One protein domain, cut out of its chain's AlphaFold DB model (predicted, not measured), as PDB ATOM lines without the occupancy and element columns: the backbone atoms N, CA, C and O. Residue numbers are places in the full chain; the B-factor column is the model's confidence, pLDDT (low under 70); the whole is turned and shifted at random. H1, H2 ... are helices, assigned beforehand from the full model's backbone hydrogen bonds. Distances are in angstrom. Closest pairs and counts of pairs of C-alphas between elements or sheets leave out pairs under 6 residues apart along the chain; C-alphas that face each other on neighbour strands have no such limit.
ATOM      1  N   ASP A   4     225.111  31.115  40.601       49.72
ATOM      2  CA  ASP A   4     225.399  29.986  39.708       49.72
ATOM      3  C   ASP A   4     224.310  29.827  38.635       49.72
ATOM      4  O   ASP A   4     224.597  29.755  37.446       49.72
ATOM      5  N   LYS A   5     223.025  29.881  39.017       49.19
ATOM      6  CA  LYS A   5     221.912  29.683  38.069       49.19
ATOM      7  C   LYS A   5     221.790  30.807  37.039       49.19
ATOM      8  O   LYS A   5     221.310  30.569  35.935       49.19
ATOM      9  N   GLU A   6     222.224  32.015  37.383       49.44
ATOM     10  CA  GLU A   6     222.213  33.174  36.487       49.44
ATOM     11  C   GLU A   6     223.412  33.150  35.523       49.44
ATOM     12  O   GLU A   6     223.278  33.498  34.346       49.44
ATOM     13  N   LEU A   7     224.559  32.634  35.980       53.94
ATOM     14  CA  LEU A   7     225.687  32.261  35.125       53.94
ATOM     15  C   LEU A   7     225.300  31.141  34.144       53.94
ATOM     16  O   LEU A   7     225.504  31.299  32.941       53.94
ATOM     17  N   HIS A   8     224.684  30.059  34.630       58.44
ATOM     18  CA  HIS A   8     224.289  28.910  33.807       58.44
ATOM     19  C   HIS A   8     223.316  29.331  32.697       58.44
ATOM     20  O   HIS A   8     223.553  29.027  31.531       58.44
ATOM     21  N   TYR A   9     222.270  30.103  33.028       58.62
ATOM     22  CA  TYR A   9     221.303  30.581  32.032       58.62
ATOM     23  C   TYR A   9     221.949  31.515  30.994       58.62
ATOM     24  O   TYR A   9     221.660  31.403  29.805       58.62
ATOM     25  N   SER A  10     222.893  32.373  31.417       56.47
ATOM     26  CA  SER A  10     223.652  33.249  30.506       56.47
ATOM     27  C   SER A  10     224.485  32.464  29.482       56.47
ATOM     28  O   SER A  10     224.578  32.869  28.327       56.47
ATOM     29  N   LEU A  11     225.118  31.362  29.903       58.16
ATOM     30  CA  LEU A  11     225.939  30.520  29.025       58.16
ATOM     31  C   LEU A  11     225.069  29.634  28.115       58.16
ATOM     32  O   LEU A  11     225.389  29.457  26.941       58.16
ATOM     33  N   TYR A  12     223.948  29.127  28.635       62.38
ATOM     34  CA  TYR A  12     222.993  28.283  27.912       62.38
ATOM     35  C   TYR A  12     222.292  29.024  26.759       62.38
ATOM     36  O   TYR A  12     222.305  28.542  25.625       62.38
ATOM     37  N   GLU A  13     221.760  30.228  27.011       60.38
ATOM     38  CA  GLU A  13     221.186  31.109  25.974       60.38
ATOM     39  C   GLU A  13     222.180  31.357  24.826       60.38
ATOM     40  O   GLU A  13     221.824  31.314  23.647       60.38
ATOM     41  N   LEU A  14     223.457  31.574  25.159       55.81
ATOM     42  CA  LEU A  14     224.473  31.922  24.172       55.81
ATOM     43  C   LEU A  14     224.887  30.716  23.310       55.81
ATOM     44  O   LEU A  14     224.995  30.859  22.091       55.81
ATOM     45  N   LEU A  15     225.011  29.519  23.899       57.03
ATOM     46  CA  LEU A  15     225.203  28.263  23.154       57.03
ATOM     47  C   LEU A  15     224.061  27.971  22.164       57.03
ATOM     48  O   LEU A  15     224.306  27.424  21.087       57.03
ATOM     49  N   ILE A  16     222.824  28.341  22.513       57.78
ATOM     50  CA  ILE A  16     221.666  28.253  21.614       57.78
ATOM     51  C   ILE A  16     221.774  29.293  20.487       57.78
ATOM     52  O   ILE A  16     221.485  28.975  19.333       57.78
ATOM     53  N   SER A  17     222.223  30.514  20.796       54.50
ATOM     54  CA  SER A  17     222.288  31.624  19.833       54.50
ATOM     55  C   SER A  17     223.311  31.446  18.696       54.50
ATOM     56  O   SER A  17     223.096  31.950  17.597       54.50
ATOM     57  N   GLU A  18     224.398  30.704  18.926       51.88
ATOM     58  CA  GLU A  18     225.535  30.536  17.998       51.88
ATOM     59  C   GLU A  18     225.398  29.331  17.028       51.88
ATOM     60  O   GLU A  18     226.384  28.871  16.459       51.88
ATOM     61  N   GLU A  19     224.192  28.780  16.832       49.19
ATOM     62  CA  GLU A  19     223.893  27.593  15.983       49.19
ATOM     63  C   GLU A  19     224.577  26.269  16.437       49.19
ATOM     64  O   GLU A  19     224.296  25.189  15.905       49.19
ATOM     65  N   LEU A  20     225.424  26.313  17.475       52.12
ATOM     66  CA  LEU A  20     226.273  25.209  17.944       52.12
ATOM     67  C   LEU A  20     225.500  23.948  18.353       52.12
ATOM     68  O   LEU A  20     225.978  22.841  18.126       52.12
ATOM     69  N   LEU A  21     224.299  24.081  18.915       51.25
ATOM     70  CA  LEU A  21     223.515  22.926  19.370       51.25
ATOM     71  C   LEU A  21     222.899  22.096  18.229       51.25
ATOM     72  O   LEU A  21     222.711  20.890  18.384       51.25
ATOM     73  N   TRP A  22     222.605  22.691  17.066       46.75
ATOM     74  CA  TRP A  22     221.810  22.007  16.033       46.75
ATOM     75  C   TRP A  22     222.616  21.032  15.161       46.75
ATOM     76  O   TRP A  22     222.052  20.097  14.592       46.75
ATOM     77  N   ARG A  23     223.940  21.215  15.052       48.31
ATOM     78  CA  ARG A  23     224.805  20.394  14.178       48.31
ATOM     79  C   ARG A  23     225.423  19.157  14.848       48.31
ATOM     80  O   ARG A  23     225.937  18.299  14.134       48.31
ATOM     81  N   TYR A  24     225.394  19.053  16.179       51.34
ATOM     82  CA  TYR A  24     226.287  18.153  16.936       51.34
ATOM     83  C   TYR A  24     225.599  16.980  17.662       51.34
ATOM     84  O   TYR A  24     226.251  16.244  18.399       51.34
ATOM     85  N   SER A  25     224.314  16.725  17.390       46.53
ATOM     86  CA  SER A  25     223.447  15.710  18.028       46.53
ATOM     87  C   SER A  25     223.795  14.224  17.753       46.53
ATOM     88  O   SER A  25     222.916  13.361  17.695       46.53
ATOM     89  N   ARG A  26     225.083  13.899  17.569       49.88
ATOM     90  CA  ARG A  26     225.619  12.540  17.351       49.88
ATOM     91  C   ARG A  26     226.923  12.217  18.095       49.88
ATOM     92  O   ARG A  26     227.397  11.089  17.972       49.88
ATOM     93  N   HIS A  27     227.505  13.149  18.853       51.12
ATOM     94  CA  HIS A  27     228.772  12.921  19.558       51.12
ATOM     95  C   HIS A  27     228.677  13.300  21.040       51.12
ATOM     96  O   HIS A  27     228.386  14.441  21.372       51.12
ATOM     97  N   HIS A  28     228.985  12.346  21.925       57.75
ATOM     98  CA  HIS A  28     228.960  12.534  23.386       57.75
ATOM     99  C   HIS A  28     230.080  13.443  23.928       57.75
ATOM    100  O   HIS A  28     230.068  13.794  25.105       57.75
ATOM    101  N   CYS A  29     231.048  13.822  23.091       59.81
ATOM    102  CA  CYS A  29     232.050  14.833  23.405       59.81
ATOM    103  C   CYS A  29     232.277  15.738  22.188       59.81
ATOM    104  O   CYS A  29     232.392  15.246  21.061       59.81
ATOM    105  N   ILE A  30     232.340  17.048  22.423       65.00
ATOM    106  CA  ILE A  30     232.545  18.087  21.414       65.00
ATOM    107  C   ILE A  30     233.974  18.634  21.507       65.00
ATOM    108  O   ILE A  30     234.420  19.118  22.550       65.00
ATOM    109  N   THR A  31     234.673  18.630  20.372       65.06
ATOM    110  CA  THR A  31     235.872  19.449  20.157       65.06
ATOM    111  C   THR A  31     235.438  20.805  19.610       65.06
ATOM    112  O   THR A  31     234.857  20.869  18.526       65.06
ATOM    113  N   LEU A  32     235.714  21.884  20.343       67.31
ATOM    114  CA  LEU A  32     235.533  23.245  19.834       67.31
ATOM    115  C   LEU A  32     236.608  23.571  18.785       67.31
ATOM    116  O   LEU A  32     237.719  23.042  18.830       67.31
ATOM    117  N   SER A  33     236.293  24.467  17.849       71.50
ATOM    118  CA  SER A  33     237.327  25.197  17.110       71.50
ATOM    119  C   SER A  33     237.984  26.229  18.030       71.50
ATOM    120  O   SER A  33     237.355  26.689  18.984       71.50
ATOM    121  N   GLN A  34     239.213  26.644  17.714       74.25
ATOM    122  CA  GLN A  34     239.947  27.650  18.488       74.25
ATOM    123  C   GLN A  34     239.140  28.949  18.676       74.25
ATOM    124  O   GLN A  34     239.056  29.458  19.789       74.25
ATOM    125  N   ASP A  35     238.451  29.430  17.635       74.19
ATOM    126  CA  ASP A  35     237.581  30.613  17.732       74.19
ATOM    127  C   ASP A  35     236.455  30.432  18.762       74.19
ATOM    128  O   ASP A  35     236.181  31.332  19.558       74.19
ATOM    129  N   ASN A  36     235.811  29.261  18.781       72.06
ATOM    130  CA  ASN A  36     234.703  28.968  19.691       72.06
ATOM    131  C   ASN A  36     235.198  28.712  21.123       72.06
ATOM    132  O   ASN A  36     234.538  29.117  22.080       72.06
ATOM    133  N   GLU A  37     236.383  28.113  21.270       77.50
ATOM    134  CA  GLU A  37     237.097  27.984  22.541       77.50
ATOM    135  C   GLU A  37     237.385  29.372  23.140       77.50
ATOM    136  O   GLU A  37     237.066  29.626  24.304       77.50
ATOM    137  N   TYR A  38     237.882  30.315  22.331       80.88
ATOM    138  CA  TYR A  38     238.140  31.696  22.749       80.88
ATOM    139  C   TYR A  38     236.847  32.478  23.039       80.88
ATOM    140  O   TYR A  38     236.797  33.198  24.038       80.88
ATOM    141  N   LYS A  39     235.776  32.323  22.240       79.81
ATOM    142  CA  LYS A  39     234.451  32.920  22.532       79.81
ATOM    143  C   LYS A  39     233.936  32.490  23.907       79.81
ATOM    144  O   LYS A  39     233.629  33.347  24.735       79.81
ATOM    145  N   LEU A  40     233.884  31.180  24.161       78.19
ATOM    146  CA  LEU A  40     233.441  30.619  25.439       78.19
ATOM    147  C   LEU A  40     234.323  31.104  26.599       78.19
ATOM    148  O   LEU A  40     233.819  31.499  27.648       78.19
ATOM    149  N   SER A  41     235.637  31.158  26.383       83.31
ATOM    150  CA  SER A  41     236.596  31.589  27.401       83.31
ATOM    151  C   SER A  41     236.443  33.065  27.774       83.31
ATOM    152  O   SER A  41     236.451  33.379  28.961       83.31
ATOM    153  N   ARG A  42     236.206  33.971  26.808       83.38
ATOM    154  CA  ARG A  42     235.895  35.384  27.110       83.38
ATOM    155  C   ARG A  42     234.634  35.522  27.970       83.38
ATOM    156  O   ARG A  42     234.607  36.370  28.854       83.38
ATOM    157  N   LEU A  43     233.616  34.689  27.745       78.88
ATOM    158  CA  LEU A  43     232.357  34.715  28.504       78.88
ATOM    159  C   LEU A  43     232.516  34.191  29.935       78.88
ATOM    160  O   LEU A  43     231.954  34.770  30.860       78.88
ATOM    161  N   ILE A  44     233.300  33.126  30.120       79.94
ATOM    162  CA  ILE A  44     233.638  32.589  31.445       79.94
ATOM    163  C   ILE A  44     234.475  33.616  32.225       79.94
ATOM    164  O   ILE A  44     234.138  33.953  33.358       79.94
ATOM    165  N   ILE A  45     235.511  34.186  31.600       82.75
ATOM    166  CA  ILE A  45     236.366  35.215  32.211       82.75
ATOM    167  C   ILE A  45     235.539  36.446  32.605       82.75
ATOM    168  O   ILE A  45     235.574  36.830  33.769       82.75
ATOM    169  N   ALA A  46     234.706  36.989  31.711       80.19
ATOM    170  CA  ALA A  46     233.846  38.152  31.981       80.19
ATOM    171  C   ALA A  46     232.714  37.910  33.010       80.19
ATOM    172  O   ALA A  46     231.926  38.812  33.288       80.19
ATOM    173  N   LYS A  47     232.602  36.693  33.559       76.56
ATOM    174  CA  LYS A  47     231.682  36.339  34.650       76.56
ATOM    175  C   LYS A  47     232.394  36.016  35.970       76.56
ATOM    176  O   LYS A  47     231.755  36.093  37.015       76.56
ATOM    177  N   ILE A  48     233.680  35.659  35.928       76.62
ATOM    178  CA  ILE A  48     234.526  35.385  37.105       76.62
ATOM    179  C   ILE A  48     235.300  36.642  37.526       76.62
ATOM    180  O   ILE A  48     235.423  36.936  38.713       76.62
ATOM    181  N   VAL A  49     235.852  37.364  36.551       74.44
ATOM    182  CA  VAL A  49     236.740  38.508  36.755       74.44
ATOM    183  C   VAL A  49     235.907  39.783  36.962       74.44
ATOM    184  O   VAL A  49     235.042  40.074  36.135       74.44
ATOM    185  N   PRO A  50     236.148  40.569  38.031       75.06
ATOM    186  CA  PRO A  50     235.506  41.872  38.211       75.06
ATOM    187  C   PRO A  50     235.836  42.838  37.066       75.06
ATOM    188  O   PRO A  50     236.979  42.891  36.622       75.06
ATOM    189  N   ASN A  51     234.864  43.655  36.643       72.06
ATOM    190  CA  ASN A  51     234.985  44.562  35.486       72.06
ATOM    191  C   ASN A  51     236.219  45.488  35.511       72.06
ATOM    192  O   ASN A  51     236.708  45.875  34.453       72.06
ATOM    193  N   ASP A  52     236.698  45.852  36.703       76.62
ATOM    194  CA  ASP A  52     237.812  46.785  36.908       76.62
ATOM    195  C   ASP A  52     239.187  46.086  37.043       76.62
ATOM    196  O   ASP A  52     240.207  46.751  37.231       76.62
ATOM    197  N   ALA A  53     239.243  44.750  36.975       72.56
ATOM    198  CA  ALA A  53     240.484  43.987  37.109       72.56
ATOM    199  C   ALA A  53     241.225  43.845  35.757       72.56
ATOM    200  O   ALA A  53     240.599  43.533  34.743       72.56
ATOM    201  N   PRO A  54     242.568  43.986  35.707       72.75
ATOM    202  CA  PRO A  54     243.357  43.998  34.463       72.75
ATOM    203  C   PRO A  54     243.615  42.594  33.859       72.75
ATOM    204  O   PRO A  54     244.679  42.329  33.293       72.75
ATOM    205  N   LEU A  55     242.655  41.676  33.988       76.44
ATOM    206  CA  LEU A  55     242.756  40.273  33.575       76.44
ATOM    207  C   LEU A  55     241.866  40.006  32.354       76.44
ATOM    208  O   LEU A  55     240.689  39.669  32.476       76.44
ATOM    209  N   THR A  56     242.440  40.161  31.163       81.94
ATOM    210  CA  THR A  56     241.798  39.829  29.881       81.94
ATOM    211  C   THR A  56     242.122  38.392  29.456       81.94
ATOM    212  O   THR A  56     243.070  37.792  29.965       81.94
ATOM    213  N   LEU A  57     241.371  37.829  28.497       83.94
ATOM    214  CA  LEU A  57     241.730  36.530  27.902       83.94
ATOM    215  C   LEU A  57     243.090  36.611  27.201       83.94
ATOM    216  O   LEU A  57     243.866  35.670  27.255       83.94
ATOM    217  N   GLU A  58     243.375  37.743  26.567       86.06
ATOM    218  CA  GLU A  58     244.613  38.000  25.842       86.06
ATOM    219  C   GLU A  58     245.821  37.943  26.793       86.06
ATOM    220  O   GLU A  58     246.764  37.200  26.530       86.06
ATOM    221  N   ASN A  59     245.742  38.618  27.948       85.06
ATOM    222  CA  ASN A  59     246.773  38.564  28.991       85.06
ATOM    223  C   ASN A  59     246.905  37.151  29.589       85.06
ATOM    224  O   ASN A  59     248.007  36.684  29.850       85.06
ATOM    225  N   LEU A  60     245.777  36.468  29.822       86.94
ATOM    226  CA  LEU A  60     245.753  35.137  30.435       86.94
ATOM    227  C   LEU A  60     246.236  34.024  29.493       86.94
ATOM    228  O   LEU A  60     246.760  33.027  29.987       86.94
ATOM    229  N   ALA A  61     246.068  34.163  28.177       87.06
ATOM    230  CA  ALA A  61     246.509  33.178  27.188       87.06
ATOM    231  C   ALA A  61     247.990  33.330  26.808       87.06
ATOM    232  O   ALA A  61     248.659  32.318  26.595       87.06
ATOM    233  N   ASP A  62     248.515  34.560  26.772       86.44
ATOM    234  CA  ASP A  62     249.928  34.852  26.495       86.44
ATOM    235  C   ASP A  62     250.568  35.662  27.648       86.44
ATOM    236  O   ASP A  62     250.807  36.866  27.519       86.44
ATOM    237  N   PRO A  63     250.812  35.033  28.819       83.50
ATOM    238  CA  PRO A  63     251.436  35.701  29.957       83.50
ATOM    239  C   PRO A  63     252.901  36.047  29.655       83.50
ATOM    240  O   PRO A  63     253.666  35.194  29.204       83.50
ATOM    241  N   ALA A  64     253.307  37.283  29.957       83.50
ATOM    242  CA  ALA A  64     254.675  37.749  29.731       83.50
ATOM    243  C   ALA A  64     255.707  37.003  30.604       83.50
ATOM    244  O   ALA A  64     255.470  36.717  31.780       83.50
ATOM    245  N   ASP A  65     256.881  36.702  30.043       78.75
ATOM    246  CA  ASP A  65     257.896  35.877  30.719       78.75
ATOM    247  C   ASP A  65     258.624  36.610  31.871       78.75
ATOM    248  O   ASP A  65     259.224  35.976  32.746       78.75
ATOM    249  N   ASP A  66     258.550  37.945  31.908       81.00
ATOM    250  CA  ASP A  66     259.155  38.815  32.923       81.00
ATOM    251  C   ASP A  66     258.229  39.136  34.115       81.00
ATOM    252  O   ASP A  66     258.670  39.787  35.066       81.00
ATOM    253  N   LEU A  67     256.985  38.628  34.125       81.75
ATOM    254  CA  LEU A  67     256.012  38.827  35.210       81.75
ATOM    255  C   LEU A  67     256.626  38.600  36.602       81.75
ATOM    256  O   LEU A  67     257.353  37.627  36.835       81.75
ATOM    257  N   SER A  68     256.289  39.465  37.564       80.62
ATOM    258  CA  SER A  68     256.699  39.275  38.963       80.62
ATOM    259  C   SER A  68     256.093  37.988  39.539       80.62
ATOM    260  O   SER A  68     255.083  37.482  39.052       80.62
ATOM    261  N   GLU A  69     256.708  37.422  40.575       71.00
ATOM    262  CA  GLU A  69     256.237  36.150  41.137       71.00
ATOM    263  C   GLU A  69     254.837  36.245  41.751       71.00
ATOM    264  O   GLU A  69     254.024  35.365  41.501       71.00
ATOM    265  N   GLY A  70     254.508  37.356  42.419       72.94
ATOM    266  CA  GLY A  70     253.142  37.608  42.886       72.94
ATOM    267  C   GLY A  70     252.123  37.669  41.741       72.94
ATOM    268  O   GLY A  70     251.009  37.175  41.892       72.94
ATOM    269  N   PHE A  71     252.501  38.185  40.561       80.69
ATOM    270  CA  PHE A  71     251.635  38.094  39.381       80.69
ATOM    271  C   PHE A  71     251.533  36.664  38.838       80.69
ATOM    272  O   PHE A  71     250.432  36.247  38.497       80.69
ATOM    273  N   LEU A  72     252.619  35.886  38.802       82.56
ATOM    274  CA  LEU A  72     252.557  34.471  38.404       82.56
ATOM    275  C   LEU A  72     251.672  33.640  39.350       82.56
ATOM    276  O   LEU A  72     250.940  32.768  38.887       82.56
ATOM    277  N   GLU A  73     251.696  33.919  40.653       79.25
ATOM    278  CA  GLU A  73     250.822  33.264  41.632       79.25
ATOM    279  C   GLU A  73     249.357  33.695  41.461       79.25
ATOM    280  O   GLU A  73     248.483  32.831  41.400       79.25
ATOM    281  N   VAL A  74     249.075  34.985  41.236       81.94
ATOM    282  CA  VAL A  74     247.725  35.452  40.860       81.94
ATOM    283  C   VAL A  74     247.231  34.774  39.576       81.94
ATOM    284  O   VAL A  74     246.118  34.259  39.558       81.94
ATOM    285  N   TYR A  75     248.051  34.700  38.523       85.69
ATOM    286  CA  TYR A  75     247.690  34.036  37.261       85.69
ATOM    287  C   TYR A  75     247.403  32.545  37.471       85.69
ATOM    288  O   TYR A  75     246.426  32.019  36.941       85.69
ATOM    289  N   ARG A  76     248.210  31.867  38.292       84.44
ATOM    290  CA  ARG A  76     248.016  30.462  38.665       84.44
ATOM    291  C   ARG A  76     246.690  30.225  39.390       84.44
ATOM    292  O   ARG A  76     245.983  29.274  39.048       84.44
ATOM    293  N   GLU A  77     246.323  31.078  40.346       81.75
ATOM    294  CA  GLU A  77     245.017  30.988  41.008       81.75
ATOM    295  C   GLU A  77     243.869  31.346  40.052       81.75
ATOM    296  O   GLU A  77     242.855  30.650  40.046       81.75
ATOM    297  N   CYS A  78     244.047  32.311  39.141       85.19
ATOM    298  CA  CYS A  78     243.085  32.562  38.064       85.19
ATOM    299  C   CYS A  78     242.876  31.324  37.177       85.19
ATOM    300  O   CYS A  78     241.731  30.970  36.899       85.19
ATOM    301  N   TYR A  79     243.939  30.621  36.769       87.75
ATOM    302  CA  TYR A  79     243.817  29.398  35.967       87.75
ATOM    303  C   TYR A  79     243.107  28.268  36.720       87.75
ATOM    304  O   TYR A  79     242.236  27.618  36.141       87.75
ATOM    305  N   LYS A  80     243.410  28.066  38.013       83.88
ATOM    306  CA  LYS A  80     242.661  27.133  38.877       83.88
ATOM    307  C   LYS A  80     241.172  27.490  38.923       83.88
ATOM    308  O   LYS A  80     240.335  26.609  38.746       83.88
ATOM    309  N   THR A  81     240.827  28.761  39.145       84.50
ATOM    310  CA  THR A  81     239.430  29.214  39.239       84.50
ATOM    311  C   THR A  81     238.689  29.066  37.910       84.50
ATOM    312  O   THR A  81     237.589  28.519  37.894       84.50
ATOM    313  N   ILE A  82     239.290  29.485  36.790       86.25
ATOM    314  CA  ILE A  82     238.710  29.327  35.445       86.25
ATOM    315  C   ILE A  82     238.523  27.839  35.124       86.25
ATOM    316  O   ILE A  82     237.446  27.447  34.682       86.25
ATOM    317  N   GLY A  83     239.527  27.003  35.411       85.81
ATOM    318  CA  GLY A  83     239.443  25.551  35.253       85.81
ATOM    319  C   GLY A  83     238.311  24.940  36.080       85.81
ATOM    320  O   GLY A  83     237.513  24.178  35.545       85.81
ATOM    321  N   ARG A  84     238.163  25.336  37.351       83.69
ATOM    322  CA  ARG A  84     237.115  24.798  38.229       83.69
ATOM    323  C   ARG A  84     235.703  25.232  37.829       83.69
ATOM    324  O   ARG A  84     234.770  24.444  37.952       83.69
ATOM    325  N   VAL A  85     235.529  26.456  37.328       83.44
ATOM    326  CA  VAL A  85     234.243  26.903  36.759       83.44
ATOM    327  C   VAL A  85     233.959  26.195  35.429       83.44
ATOM    328  O   VAL A  85     232.811  25.852  35.160       83.44
ATOM    329  N   TYR A  86     234.992  25.911  34.626       83.88
ATOM    330  CA  TYR A  86     234.855  25.117  33.405       83.88
ATOM    331  C   TYR A  86     234.444  23.666  33.690       83.88
ATOM    332  O   TYR A  86     233.554  23.158  33.017       83.88
ATOM    333  N   GLU A  87     235.016  23.023  34.714       83.50
ATOM    334  CA  GLU A  87     234.596  21.691  35.182       83.50
ATOM    335  C   GLU A  87     233.101  21.669  35.535       83.50
ATOM    336  O   GLU A  87     232.352  20.897  34.945       83.50
ATOM    337  N   VAL A  88     232.641  22.580  36.404       81.88
ATOM    338  CA  VAL A  88     231.221  22.677  36.809       81.88
ATOM    339  C   VAL A  88     230.291  22.921  35.611       81.88
ATOM    340  O   VAL A  88     229.183  22.389  35.557       81.88
ATOM    341  N   PHE A  89     230.739  23.702  34.627       78.38
ATOM    342  CA  PHE A  89     230.000  23.938  33.388       78.38
ATOM    343  C   PHE A  89     229.942  22.696  32.481       78.38
ATOM    344  O   PHE A  89     228.887  22.408  31.918       78.38
ATOM    345  N   VAL A  90     231.033  21.931  32.354       78.19
ATOM    346  CA  VAL A  90     231.058  20.678  31.579       78.19
ATOM    347  C   VAL A  90     230.227  19.585  32.255       78.19
ATOM    348  O   VAL A  90     229.501  18.878  31.555       78.19
ATOM    349  N   ASP A  91     230.261  19.487  33.586       79.75
ATOM    350  CA  ASP A  91     229.394  18.587  34.358       79.75
ATOM    351  C   ASP A  91     227.909  18.918  34.104       79.75
ATOM    352  O   ASP A  91     227.121  18.031  33.775       79.75
ATOM    353  N   TYR A  92     227.534  20.204  34.134       75.75
ATOM    354  CA  TYR A  92     226.172  20.664  33.832       75.75
ATOM    355  C   TYR A  92     225.718  20.337  32.394       75.75
ATOM    356  O   TYR A  92     224.597  19.867  32.187       75.75
ATOM    357  N   LEU A  93     226.585  20.531  31.388       73.50
ATOM    358  CA  LEU A  93     226.297  20.124  30.004       73.50
ATOM    359  C   LEU A  93     226.130  18.600  29.869       73.50
ATOM    360  O   LEU A  93     225.325  18.131  29.058       73.50
ATOM    361  N   PHE A  94     226.858  17.819  30.668       74.94
ATOM    362  CA  PHE A  94     226.728  16.368  30.672       74.94
ATOM    363  C   PHE A  94     225.421  15.905  31.335       74.94
ATOM    364  O   PHE A  94     224.757  15.023  30.788       74.94
ATOM    365  N   GLU A  95     225.006  16.511  32.451       76.44
ATOM    366  CA  GLU A  95     223.754  16.157  33.138       76.44
ATOM    367  C   GLU A  95     222.495  16.532  32.333       76.44
ATOM    368  O   GLU A  95     221.611  15.693  32.168       76.44
ATOM    369  N   GLU A  96     222.410  17.754  31.793       74.56
ATOM    370  CA  GLU A  96     221.196  18.242  31.106       74.56
ATOM    371  C   GLU A  96     221.144  17.870  29.612       74.56
ATOM    372  O   GLU A  96     220.066  17.653  29.057       74.56
ATOM    373  N   LEU A  97     222.299  17.818  28.931       69.56
ATOM    374  CA  LEU A  97     222.387  17.678  27.467       69.56
ATOM    375  C   LEU A  97     223.152  16.420  27.015       69.56
ATOM    376  O   LEU A  97     223.361  16.231  25.814       69.56
ATOM    377  N   TYR A  98     223.573  15.555  27.946       68.81
ATOM    378  CA  TYR A  98     224.288  14.294  27.680       68.81
ATOM    379  C   TYR A  98     225.538  14.452  26.789       68.81
ATOM    380  O   TYR A  98     225.884  13.579  25.980       68.81
ATOM    381  N   THR A  99     226.189  15.613  26.921       67.75
ATOM    382  CA  THR A  99     227.226  16.127  26.021       67.75
ATOM    383  C   THR A  99     228.374  16.722  26.833       67.75
ATOM    384  O   THR A  99     228.167  17.638  27.619       67.75
ATOM    385  N   SER A 100     229.597  16.239  26.618       68.88
ATOM    386  CA  SER A 100     230.815  16.825  27.192       68.88
ATOM    387  C   SER A 100     231.512  17.765  26.196       68.88
ATOM    388  O   SER A 100     231.281  17.687  24.986       68.88
ATOM    389  N   VAL A 101     232.400  18.635  26.683       70.06
ATOM    390  CA  VAL A 101     233.257  19.507  25.863       70.06
ATOM    391  C   VAL A 101     234.709  19.297  26.291       70.06
ATOM    392  O   VAL A 101     235.006  19.248  27.483       70.06
ATOM    393  N   ASN A 102     235.620  19.167  25.324       69.94
ATOM    394  CA  ASN A 102     237.047  18.969  25.596       69.94
ATOM    395  C   ASN A 102     237.658  20.109  26.437       69.94
ATOM    396  O   ASN A 102     237.163  21.234  26.439       69.94
ATOM    397  N   SER A 103     238.761  19.829  27.138       72.31
ATOM    398  CA  SER A 103     239.498  20.827  27.927       72.31
ATOM    399  C   SER A 103     239.944  22.021  27.079       72.31
ATOM    400  O   SER A 103     240.484  21.809  25.993       72.31
ATOM    401  N   LEU A 104     239.820  23.240  27.616       82.88
ATOM    402  CA  LEU A 104     240.392  24.451  27.019       82.88
ATOM    403  C   LEU A 104     241.915  24.276  26.846       82.88
ATOM    404  O   LEU A 104     242.646  24.083  27.822       82.88
ATOM    405  N   ASN A 105     242.388  24.311  25.602       84.44
ATOM    406  CA  ASN A 105     243.781  24.075  25.239       84.44
ATOM    407  C   ASN A 105     244.654  25.266  25.642       84.44
ATOM    408  O   ASN A 105     245.674  25.063  26.300       84.44
ATOM    409  N   TRP A 106     244.209  26.497  25.357       87.81
ATOM    410  CA  TRP A 106     244.952  27.710  25.735       87.81
ATOM    411  C   TRP A 106     245.178  27.781  27.253       87.81
ATOM    412  O   TRP A 106     246.270  28.116  27.704       87.81
ATOM    413  N   LEU A 107     244.166  27.402  28.048       88.06
ATOM    414  CA  LEU A 107     244.221  27.438  29.511       88.06
ATOM    415  C   LEU A 107     245.292  26.478  30.030       88.06
ATOM    416  O   LEU A 107     246.084  26.829  30.900       88.06
ATOM    417  N   LYS A 108     245.336  25.273  29.460       86.38
ATOM    418  CA  LYS A 108     246.307  24.234  29.799       86.38
ATOM    419  C   LYS A 108     247.730  24.631  29.400       86.38
ATOM    420  O   LYS A 108     248.660  24.387  30.164       86.38
ATOM    421  N   GLU A 109     247.912  25.237  28.230       89.56
ATOM    422  CA  GLU A 109     249.219  25.700  27.747       89.56
ATOM    423  C   GLU A 109     249.745  26.882  28.575       89.56
ATOM    424  O   GLU A 109     250.884  26.843  29.045       89.56
ATOM    425  N   ALA A 110     248.901  27.877  28.856       88.69
ATOM    426  CA  ALA A 110     249.256  29.030  29.678       88.69
ATOM    427  C   ALA A 110     249.525  28.642  31.148       88.69
ATOM    428  O   ALA A 110     250.523  29.076  31.733       88.69
ATOM    429  N   GLN A 111     248.722  27.733  31.719       88.31
ATOM    430  CA  GLN A 111     248.976  27.154  33.042       88.31
ATOM    431  C   GLN A 111     250.318  26.408  33.087       88.31
ATOM    432  O   GLN A 111     251.075  26.577  34.043       88.31
ATOM    433  N   LEU A 112     250.649  25.616  32.058       87.75
ATOM    434  CA  LEU A 112     251.940  24.927  31.965       87.75
ATOM    435  C   LEU A 112     253.113  25.910  31.850       87.75
ATOM    436  O   LEU A 112     254.142  25.673  32.484       87.75
ATOM    437  N   ARG A 113     252.969  27.021  31.112       87.94
ATOM    438  CA  ARG A 113     253.990  28.081  31.039       87.94
ATOM    439  C   ARG A 113     254.222  28.714  32.411       87.94
ATOM    440  O   ARG A 113     255.355  28.684  32.890       87.94
ATOM    441  N   VAL A 114     253.173  29.187  33.089       85.44
ATOM    442  CA  VAL A 114     253.285  29.837  34.412       85.44
ATOM    443  C   VAL A 114     253.818  28.880  35.482       85.44
ATOM    444  O   VAL A 114     254.752  29.240  36.200       85.44
ATOM    445  N   GLU A 115     253.328  27.638  35.547       83.81
ATOM    446  CA  GLU A 115     253.891  26.624  36.450       83.81
ATOM    447  C   GLU A 115     255.345  26.266  36.087       83.81
ATOM    448  O   GLU A 115     256.124  25.952  36.985       83.81
ATOM    449  N   SER A 116     255.770  26.354  34.817       84.75
ATOM    450  CA  SER A 116     257.182  26.150  34.450       84.75
ATOM    451  C   SER A 116     258.094  27.285  34.942       84.75
ATOM    452  O   SER A 116     259.154  27.001  35.504       84.75
ATOM    453  N   ILE A 117     257.657  28.546  34.831       83.75
ATOM    454  CA  ILE A 117     258.417  29.721  35.292       83.75
ATOM    455  C   ILE A 117     258.497  29.725  36.823       83.75
ATOM    456  O   ILE A 117     259.586  29.857  37.386       83.75
ATOM    457  N   LEU A 118     257.374  29.484  37.510       79.00
ATOM    458  CA  LEU A 118     257.345  29.270  38.960       79.00
ATOM    459  C   LEU A 118     258.261  28.107  39.365       79.00
ATOM    460  O   LEU A 118     259.060  28.240  40.286       79.00
ATOM    461  N   LYS A 119     258.216  26.971  38.660       80.56
ATOM    462  CA  LYS A 119     259.073  25.810  38.940       80.56
ATOM    463  C   LYS A 119     260.566  26.100  38.787       80.56
ATOM    464  O   LYS A 119     261.338  25.565  39.583       80.56
ATOM    465  N   GLN A 120     260.969  26.916  37.812       82.56
ATOM    466  CA  GLN A 120     262.355  27.367  37.667       82.56
ATOM    467  C   GLN A 120     262.753  28.276  38.838       82.56
ATOM    468  O   GLN A 120     263.713  27.979  39.546       82.56
ATOM    469  N   ARG A 121     261.956  29.316  39.110       78.12
ATOM    470  CA  ARG A 121     262.171  30.271  40.211       78.12
ATOM    471  C   ARG A 121     262.267  29.578  41.578       78.12
ATOM    472  O   ARG A 121     263.132  29.899  42.393       78.12
TER     473      ARG A 121
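This is residues 4 to 121 of the 478 residues of an uncharacterized protein of Synchytrium endobioticum (UniProt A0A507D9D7). H5 folds back along long H4 as a hairpin, and H2 crosses H4. H3 packs on H2 and H5; H1 sits loosely near H2. The printed part has 118 residues and five named helices: all helix, compact, radius of gyration of the C-alphas 15.4 A, spans 47 by 28 by 22 A.

Find C-alpha 4 at (225.399, 29.986, 39.708), where H1, residues 4 to 17, begins. H2, residues 34 to 48, and H3, residues 57 to 61, follow. H4, residues 69 to 97, runs 40.9 A; H5, residues 105 to 121, ends at (262.171, 30.271, 40.211).

H4 and H5 touch at a shallow tilt of 29 degrees, opposite ways; C-alphas Leu 72 and Val 114 are closest, 6.2 A. H2, with residues 44 to 48 alone, touches H4, about perpendicular, 74 degrees. Every O i to N i+4 pair is within hydrogen-bond range in H2 to H5, 9 of 10 in H1.

The printed part has no cut; the H1 to H2 link is long. pLDDT is under 70 at 34 residues, among them 4 to 32.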